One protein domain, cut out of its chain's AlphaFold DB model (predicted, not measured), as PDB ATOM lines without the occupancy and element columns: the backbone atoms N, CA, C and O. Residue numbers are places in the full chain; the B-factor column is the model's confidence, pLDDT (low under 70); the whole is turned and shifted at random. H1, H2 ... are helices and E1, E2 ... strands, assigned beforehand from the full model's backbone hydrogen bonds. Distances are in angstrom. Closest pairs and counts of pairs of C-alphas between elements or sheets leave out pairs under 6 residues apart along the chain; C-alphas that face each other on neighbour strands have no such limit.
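Overview. This is residues 39 to 105 of the 113 residues of an uncharacterized protein of Parabacteroides sp. TM07-1AC (UniProt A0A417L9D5). With little regular structure, this rounded domain has one helix, H1, running past two small sheets, the parallel pair E1 and E4 and the antiparallel hairpin E2 and E3. Residues 39 to 58 have no named element. The 67 printed residues run E1, H1, E2, E3, E4, mixed in class, with 24 residues in named elements. The whole is compact, radius of gyration of the C-alphas 10.7 A, spanning 29 by 26 by 22 A.

Along the chain. Find C-alpha 59 at (12.250, 44.255, -41.337), where E1, residues 59 to 61, begins. Read on to H1, residues 64 to 75, 16.3 A long, E2, residues 80 to 82, and E3, residues 88 to 90. E4, residues 100 to 102, ends at (10.068, 49.941, -35.111).

Arrangement. Between E1 and E4, find N 61 and O 101 2.9 A apart; between E2 and E3, N 81 and O 89, 2.9 A. H1 has every O i to N i+4 pair within hydrogen-bond range. Its closest C-alphas to E2 are Gln 73 and Leu 81, 6.8 A. E1 and E2 are apart.

Size, cuts and confidence. The printed part has no cut and no long link; no printed residue is under 70 in pLDDT.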
ATOM      1  N   GLY A  39      -7.196  45.798 -34.049       85.62
ATOM      2  CA  GLY A  39      -7.090  45.251 -35.403       85.62
ATOM      3  C   GLY A  39      -5.752  44.545 -35.640       85.62
ATOM      4  O   GLY A  39      -4.739  44.930 -35.083       85.62
ATOM      5  N   ILE A  40      -5.724  43.506 -36.473       86.00
ATOM      6  CA  ILE A  40      -4.494  42.760 -36.783       86.00
ATOM      7  C   ILE A  40      -4.225  42.867 -38.281       86.00
ATOM      8  O   ILE A  40      -5.131  42.650 -39.094       86.00
ATOM      9  N   ALA A  41      -2.988  43.198 -38.651       94.06
ATOM     10  CA  ALA A  41      -2.574  43.219 -40.047       94.06
ATOM     11  C   ALA A  41      -2.519  41.789 -40.605       94.06
ATOM     12  O   ALA A  41      -2.414  40.813 -39.868       94.06
ATOM     13  N   LYS A  42      -2.590  41.647 -41.927       94.69
ATOM     14  CA  LYS A  42      -2.409  40.339 -42.588       94.69
ATOM     15  C   LYS A  42      -0.993  40.132 -43.115       94.69
ATOM     16  O   LYS A  42      -0.608  39.000 -43.364       94.69
ATOM     17  N   ALA A  43      -0.266  41.228 -43.300       96.88
ATOM     18  CA  ALA A  43       1.076  41.278 -43.844       96.88
ATOM     19  C   ALA A  43       1.781  42.537 -43.323       96.88
ATOM     20  O   ALA A  43       1.114  43.476 -42.883       96.88
ATOM     21  N   ILE A  44       3.108  42.556 -43.404       97.44
ATOM     22  CA  ILE A  44       3.941  43.712 -43.056       97.44
ATOM     23  C   ILE A  44       4.280  44.504 -44.321       97.44
ATOM     24  O   ILE A  44       4.604  43.926 -45.359       97.44
ATOM     25  N   ALA A  45       4.164  45.830 -44.271       97.12
ATOM     26  CA  ALA A  45       4.473  46.701 -45.402       97.12
ATOM     27  C   ALA A  45       5.967  46.676 -45.744       97.12
ATOM     28  O   ALA A  45       6.309  46.566 -46.919       97.12
ATOM     29  N   ASN A  46       6.825  46.725 -44.718       96.62
ATOM     30  CA  ASN A  46       8.283  46.752 -44.841       96.62
ATOM     31  C   ASN A  46       8.753  47.776 -45.892       96.62
ATOM     32  O   ASN A  46       9.361  47.403 -46.892       96.62
ATOM     33  N   GLU A  47       8.419  49.058 -45.700       91.62
ATOM     34  CA  GLU A  47       8.517  50.089 -46.750       91.62
ATOM     35  C   GLU A  47       9.916  50.234 -47.380       91.62
ATOM     36  O   GLU A  47      10.022  50.547 -48.566       91.62
ATOM     37  N   GLU A  48      10.986  49.957 -46.624       90.50
ATOM     38  CA  GLU A  48      12.372  49.997 -47.120       90.50
ATOM     39  C   GLU A  48      12.892  48.643 -47.637       90.50
ATOM     40  O   GLU A  48      14.013  48.554 -48.134       90.50
ATOM     41  N   GLY A  49      12.087  47.580 -47.558       91.12
ATOM     42  CA  GLY A  49      12.388  46.278 -48.155       91.12
ATOM     43  C   GLY A  49      13.513  45.490 -47.476       91.12
ATOM     44  O   GLY A  49      14.074  44.585 -48.095       91.12
ATOM     45  N   GLY A  50      13.859  45.804 -46.224       94.31
ATOM     46  CA  GLY A  50      14.896  45.085 -45.485       94.31
ATOM     47  C   GLY A  50      14.524  43.616 -45.262       94.31
ATOM     48  O   GLY A  50      13.384  43.287 -44.935       94.31
ATOM     49  N   ASN A  51      15.476  42.705 -45.455       92.88
ATOM     50  CA  ASN A  51      15.231  41.260 -45.358       92.88
ATOM     51  C   ASN A  51      15.430  40.690 -43.942       92.88
ATOM     52  O   ASN A  51      15.266  39.491 -43.729       92.88
ATOM     53  N   GLY A  52      15.819  41.536 -42.988       95.19
ATOM     54  CA  GLY A  52      16.039  41.183 -41.593       95.19
ATOM     55  C   GLY A  52      17.333  40.422 -41.325       95.19
ATOM     56  O   GLY A  52      17.574  40.082 -40.179       95.19
ATOM     57  N   GLN A  53      18.184  40.149 -42.318       94.69
ATOM     58  CA  GLN A  53      19.401  39.342 -42.118       94.69
ATOM     59  C   GLN A  53      20.580  40.139 -41.539       94.69
ATOM     60  O   GLN A  53      21.585  39.556 -41.137       94.69
ATOM     61  N   ASP A  54      20.469  41.468 -41.504       94.19
ATOM     62  CA  ASP A  54      21.480  42.380 -40.978       94.19
ATOM     63  C   ASP A  54      20.817  43.563 -40.261       94.19
ATOM     64  O   ASP A  54      19.725  43.996 -40.631       94.19
ATOM     65  N   VAL A  55      21.506  44.124 -39.265       94.50
ATOM     66  CA  VAL A  55      21.026  45.281 -38.489       94.50
ATOM     67  C   VAL A  55      20.789  46.528 -39.341       94.50
ATOM     68  O   VAL A  55      19.991  47.373 -38.953       94.50
ATOM     69  N   ASN A  56      21.469  46.662 -40.484       95.94
ATOM     70  CA  ASN A  56      21.286  47.777 -41.413       95.94
ATOM     71  C   ASN A  56      20.201  47.492 -42.464       95.94
ATOM     72  O   ASN A  56      19.909  48.359 -43.284       95.94
ATOM     73  N   GLN A  57      19.637  46.280 -42.482       95.62
ATOM     74  CA  GLN A  57      18.537  45.867 -43.357       95.62
ATOM     75  C   GLN A  57      17.422  45.179 -42.546       95.62
ATOM     76  O   GLN A  57      17.035  44.056 -42.883       95.62
ATOM     77  N   PRO A  58      16.911  45.802 -41.464       97.38
ATOM     78  CA  PRO A  58      15.878  45.197 -40.635       97.38
ATOM     79  C   PRO A  58      14.535  45.142 -41.369       97.38
ATOM     80  O   PRO A  58      14.265  45.940 -42.265       97.38
ATOM     81  N   ILE A  59      13.660  44.236 -40.940       97.38
ATOM     82  CA  ILE A  59      12.250  44.255 -41.337       97.38
ATOM     83  C   ILE A  59      11.564  45.370 -40.547       97.38
ATOM     84  O   ILE A  59      11.583  45.371 -39.310       97.38
ATOM     85  N   LEU A  60      10.969  46.325 -41.252       97.62
ATOM     86  CA  LEU A  60      10.343  47.486 -40.627       97.62
ATOM     87  C   LEU A  60       8.917  47.185 -40.161       97.62
ATOM     88  O   LEU A  60       8.122  46.607 -40.901       97.62
ATOM     89  N   ILE A  61       8.598  47.624 -38.943       97.62
ATOM     90  CA  ILE A  61       7.269  47.553 -38.330       97.62
ATOM     91  C   ILE A  61       6.816  48.983 -38.029       97.62
ATOM     92  O   ILE A  61       7.439  49.669 -37.216       97.62
ATOM     93  N   ALA A  62       5.743  49.431 -38.677       95.75
ATOM     94  CA  ALA A  62       5.271  50.810 -38.593       95.75
ATOM     95  C   ALA A  62       3.989  50.967 -37.772       95.75
ATOM     96  O   ALA A  62       3.678  52.061 -37.306       95.75
ATOM     97  N   THR A  63       3.226  49.889 -37.590       94.56
ATOM     98  CA  THR A  63       1.894  49.962 -36.973       94.56
ATOM     99  C   THR A  63       1.695  48.948 -35.853       94.56
ATOM    100  O   THR A  63       2.355  47.906 -35.788       94.56
ATOM    101  N   ALA A  64       0.738  49.237 -34.968       93.69
ATOM    102  CA  ALA A  64       0.323  48.310 -33.919       93.69
ATOM    103  C   ALA A  64      -0.230  47.005 -34.515       93.69
ATOM    104  O   ALA A  64       0.058  45.918 -34.015       93.69
ATOM    105  N   GLU A  65      -0.967  47.109 -35.620       93.25
ATOM    106  CA  GLU A  65      -1.540  45.986 -36.354       93.25
ATOM    107  C   GLU A  65      -0.457  45.052 -36.927       93.25
ATOM    108  O   GLU A  65      -0.605  43.828 -36.853       93.25
ATOM    109  N   GLU A  66       0.640  45.603 -37.456       95.81
ATOM    110  CA  GLU A  66       1.811  44.845 -37.926       95.81
ATOM    111  C   GLU A  66       2.592  44.202 -36.776       95.81
ATOM    112  O   GLU A  66       2.983  43.037 -36.875       95.81
ATOM    113  N   LEU A  67       2.788  44.919 -35.664       95.00
ATOM    114  CA  LEU A  67       3.449  44.367 -34.479       95.00
ATOM    115  C   LEU A  67       2.648  43.200 -33.883       95.00
ATOM    116  O   LEU A  67       3.214  42.180 -33.484       95.00
ATOM    117  N   ALA A  68       1.322  43.319 -33.851       92.75
ATOM    118  CA  ALA A  68       0.447  42.247 -33.403       92.75
ATOM    119  C   ALA A  68       0.459  41.048 -34.347       92.75
ATOM    120  O   ALA A  68       0.468  39.907 -33.883       92.75
ATOM    121  N   TYR A  69       0.503  41.294 -35.658       94.19
ATOM    122  CA  TYR A  69       0.686  40.239 -36.646       94.19
ATOM    123  C   TYR A  69       2.013  39.497 -36.426       94.19
ATOM    124  O   TYR A  69       2.006  38.272 -36.305       94.19
ATOM    125  N   LEU A  70       3.130  40.215 -36.247       95.00
ATOM    126  CA  LEU A  70       4.425  39.616 -35.908       95.00
ATOM    127  C   LEU A  70       4.327  38.746 -34.644       95.00
ATOM    128  O   LEU A  70       4.753  37.592 -34.653       95.00
ATOM    129  N   ALA A  71       3.718  39.258 -33.572       92.31
ATOM    130  CA  ALA A  71       3.547  38.509 -32.328       92.31
ATOM    131  C   ALA A  71       2.706  37.231 -32.513       92.31
ATOM    132  O   ALA A  71       3.045  36.183 -31.959       92.31
ATOM    133  N   GLN A  72       1.630  37.283 -33.308       91.25
ATOM    134  CA  GLN A  72       0.818  36.105 -33.623       91.25
ATOM    135  C   GLN A  72       1.605  35.055 -34.393       91.25
ATOM    136  O   GLN A  72       1.570  33.880 -34.024       91.25
ATOM    137  N   GLN A  73       2.352  35.473 -35.412       93.31
ATOM    138  CA  GLN A  73       3.156  34.550 -36.200       93.31
ATOM    139  C   GLN A  73       4.267  33.930 -35.352       93.31
ATOM    140  O   GLN A  73       4.465  32.718 -35.419       93.31
ATOM    141  N   THR A  74       4.916  34.703 -34.474       92.06
ATOM    142  CA  THR A  74       5.884  34.181 -33.495       92.06
ATOM    143  C   THR A  74       5.240  33.145 -32.574       92.06
ATOM    144  O   THR A  74       5.780  32.054 -32.405       92.06
ATOM    145  N   ASN A  75       4.045  33.421 -32.044       88.81
ATOM    146  CA  ASN A  75       3.310  32.477 -31.195       88.81
ATOM    147  C   ASN A  75       2.848  31.216 -31.950       88.81
ATOM    148  O   ASN A  75       2.707  30.154 -31.346       88.81
ATOM    149  N   ALA A  76       2.657  31.303 -33.268       89.19
ATOM    150  CA  ALA A  76       2.381  30.165 -34.144       89.19
ATOM    151  C   ALA A  76       3.650  29.375 -34.547       89.19
ATOM    152  O   ALA A  76       3.587  28.477 -35.395       89.19
ATOM    153  N   GLY A  77       4.802  29.680 -33.937       87.62
ATOM    154  CA  GLY A  77       6.092  29.026 -34.179       87.62
ATOM    155  C   GLY A  77       7.009  29.768 -35.157       87.62
ATOM    156  O   GLY A  77       8.038  29.222 -35.556       87.62
ATOM    157  N   GLY A  78       6.625  30.976 -35.581       88.88
ATOM    158  CA  GLY A  78       7.381  31.880 -36.452       88.88
ATOM    159  C   GLY A  78       7.863  31.250 -37.749       88.88
ATOM    160  O   GLY A  78       9.039  31.372 -38.068       88.88
ATOM    161  N   LYS A  79       6.971  30.534 -38.446       90.12
ATOM    162  CA  LYS A  79       7.286  29.785 -39.676       90.12
ATOM    163  C   LYS A  79       7.277  30.645 -40.931       90.12
ATOM    164  O   LYS A  79       8.026  30.372 -41.863       90.12
ATOM    165  N   GLU A  80       6.367  31.612 -40.976       93.69
ATOM    166  CA  GLU A  80       6.144  32.453 -42.143       93.69
ATOM    167  C   GLU A  80       5.616  33.822 -41.719       93.69
ATOM    168  O   GLU A  80       4.783  33.932 -40.813       93.69
ATOM    169  N   LEU A  81       6.087  34.852 -42.403       94.88
ATOM    170  CA  LEU A  81       5.658  36.232 -42.265       94.88
ATOM    171  C   LEU A  81       5.366  36.773 -43.668       94.88
ATOM    172  O   LEU A  81       6.257  36.787 -44.519       94.88
ATOM    173  N   GLU A  82       4.120  37.161 -43.928       96.81
ATOM    174  CA  GLU A  82       3.720  37.712 -45.225       96.81
ATOM    175  C   GLU A  82       4.099  39.194 -45.318       96.81
ATOM    176  O   GLU A  82       3.928  39.958 -44.362       96.81
ATOM    177  N   LEU A  83       4.596  39.602 -46.484       95.94
ATOM    178  CA  LEU A  83       4.870  40.991 -46.828       95.94
ATOM    179  C   LEU A  83       3.814  41.510 -47.810       95.94
ATOM    180  O   LEU A  83       3.267  40.770 -48.628       95.94
ATOM    181  N   THR A  84       3.514  42.807 -47.746       94.56
ATOM    182  CA  THR A  84       2.446  43.425 -48.558       94.56
ATOM    183  C   THR A  84       2.739  43.361 -50.060       94.56
ATOM    184  O   THR A  84       1.819  43.330 -50.877       94.56
ATOM    185  N   ASN A  85       4.017  43.293 -50.440       89.12
ATOM    186  CA  ASN A  85       4.458  43.106 -51.822       89.12
ATOM    187  C   ASN A  85       4.239  41.668 -52.356       89.12
ATOM    188  O   ASN A  85       4.495  41.417 -53.532       89.12
ATOM    189  N   GLY A  86       3.739  40.745 -51.526       88.19
ATOM    190  CA  GLY A  86       3.513  39.337 -51.856       88.19
ATOM    191  C   GLY A  86       4.691  38.416 -51.529       88.19
ATOM    192  O   GLY A  86       4.545  37.197 -51.661       88.19
ATOM    193  N   ASP A  87       5.823  38.966 -51.082       91.38
ATOM    194  CA  ASP A  87       6.952  38.175 -50.601       91.38
ATOM    195  C   ASP A  87       6.644  37.545 -49.237       91.38
ATOM    196  O   ASP A  87       5.734  37.948 -48.505       91.38
ATOM    197  N   LYS A  88       7.420  36.518 -48.895       93.38
ATOM    198  CA  LYS A  88       7.287  35.767 -47.648       93.38
ATOM    199  C   LYS A  88       8.652  35.598 -47.013       93.38
ATOM    200  O   LYS A  88       9.608  35.220 -47.688       93.38
ATOM    201  N   ILE A  89       8.724  35.834 -45.710       92.19
ATOM    202  CA  ILE A  89       9.886  35.472 -44.903       92.19
ATOM    203  C   ILE A  89       9.567  34.151 -44.218       92.19
ATOM    204  O   ILE A  89       8.707  34.086 -43.342       92.19
ATOM    205  N   SER A  90      10.238  33.093 -44.660       90.94
ATOM    206  CA  SER A  90      10.047  31.714 -44.209       90.94
ATOM    207  C   SER A  90      11.394  31.048 -43.915       90.94
ATOM    208  O   SER A  90      12.435  31.681 -44.052       90.94
ATOM    209  N   GLU A  91      11.385  29.774 -43.509       87.19
ATOM    210  CA  GLU A  91      12.585  28.976 -43.167       87.19
ATOM    211  C   GLU A  91      13.280  29.360 -41.848       87.19
ATOM    212  O   GLU A  91      14.301  28.778 -41.482       87.19
ATOM    213  N   TYR A  92      12.694  30.279 -41.082       87.19
ATOM    214  CA  TYR A  92      13.142  30.609 -39.734       87.19
ATOM    215  C   TYR A  92      12.286  29.878 -38.696       87.19
ATOM    216  O   TYR A  92      11.109  29.603 -38.909       87.19
ATOM    217  N   THR A  93      12.880  29.540 -37.552       87.31
ATOM    218  CA  THR A  93      12.131  29.034 -36.392       87.31
ATOM    219  C   THR A  93      11.954  30.176 -35.408       87.31
ATOM    220  O   THR A  93      12.952  30.697 -34.911       87.31
ATOM    221  N   ASN A  94      10.711  30.552 -35.095       87.88
ATOM    222  CA  ASN A  94      10.405  31.709 -34.242       87.88
ATOM    223  C   ASN A  94      11.073  33.016 -34.717       87.88
ATOM    224  O   ASN A  94      11.407  33.853 -33.884       87.88
ATOM    225  N   PHE A  95      11.324  33.162 -36.025       93.44
ATOM    226  CA  PHE A  95      12.057  34.305 -36.595       93.44
ATOM    227  C   PHE A  95      13.428  34.575 -35.948       93.44
ATOM    228  O   PHE A  95      13.875  35.718 -35.877       93.44
ATOM    229  N   GLN A  96      14.101  33.528 -35.455       91.50
ATOM    230  CA  GLN A  96      15.466  33.641 -34.939       91.50
ATOM    231  C   GLN A  96      16.415  34.221 -35.993       91.50
ATOM    232  O   GLN A  96      16.237  33.990 -37.186       91.50
ATOM    233  N   ASP A  97      17.421  34.962 -35.525       92.88
ATOM    234  CA  ASP A  97      18.450  35.620 -36.341       92.88
ATOM    235  C   ASP A  97      17.934  36.694 -37.317       92.88
ATOM    236  O   ASP A  97      18.704  37.199 -38.134       92.88
ATOM    237  N   LEU A  98      16.658  37.084 -37.205       95.88
ATOM    238  CA  LEU A  98      16.093  38.214 -37.931       95.88
ATOM    239  C   LEU A  98      16.057  39.483 -37.075       95.88
ATOM    240  O   LEU A  98      15.699  39.463 -35.896       95.88
ATOM    241  N   TYR A  99      16.384  40.604 -37.705       96.81
ATOM    242  CA  TYR A  99      16.306  41.939 -37.134       96.81
ATOM    243  C   TYR A  99      15.001  42.617 -37.540       96.81
ATOM    244  O   TYR A  99      14.665  42.705 -38.723       96.81
ATOM    245  N   PHE A 100      14.297  43.141 -36.541       97.06
ATOM    246  CA  PHE A 100      13.099  43.956 -36.707       97.06
ATOM    247  C   PHE A 100      13.357  45.337 -36.116       97.06
ATOM    248  O   PHE A 100      14.003  45.454 -35.072       97.06
ATOM    249  N   GLN A 101      12.833  46.376 -36.758       97.69
ATOM    250  CA  GLN A 101      12.943  47.746 -36.273       97.69
ATOM    251  C   GLN A 101      11.571  48.413 -36.282       97.69
ATOM    252  O   GLN A 101      10.854  48.365 -37.280       97.69
ATOM    253  N   LEU A 102      11.222  49.051 -35.164       97.31
ATOM    254  CA  LEU A 102      10.068  49.941 -35.111       97.31
ATOM    255  C   LEU A 102      10.445  51.261 -35.788       97.31
ATOM    256  O   LEU A 102      11.492  51.829 -35.470       97.31
ATOM    257  N   THR A 103       9.630  51.732 -36.727       95.69
ATOM    258  CA  THR A 103       9.899  53.001 -37.430       95.69
ATOM    259  C   THR A 103       9.438  54.216 -36.633       95.69
ATOM    260  O   THR A 103      10.026  55.288 -36.760       95.69
ATOM    261  N   GLU A 104       8.424  54.039 -35.786       91.69
ATOM    262  CA  GLU A 104       7.828  55.067 -34.936       91.69
ATOM    263  C   GLU A 104       7.397  54.472 -33.583       91.69
ATOM    264  O   GLU A 104       7.447  53.256 -33.367       91.69
ATOM    265  N   ASP A 105       6.954  55.334 -32.666       94.75
ATOM    266  CA  ASP A 105       6.336  54.903 -31.412       94.75
ATOM    267  C   ASP A 105       5.012  54.171 -31.693       94.75
ATOM    268  O   ASP A 105       4.098  54.716 -32.314       94.75
TER     269      ASP A 105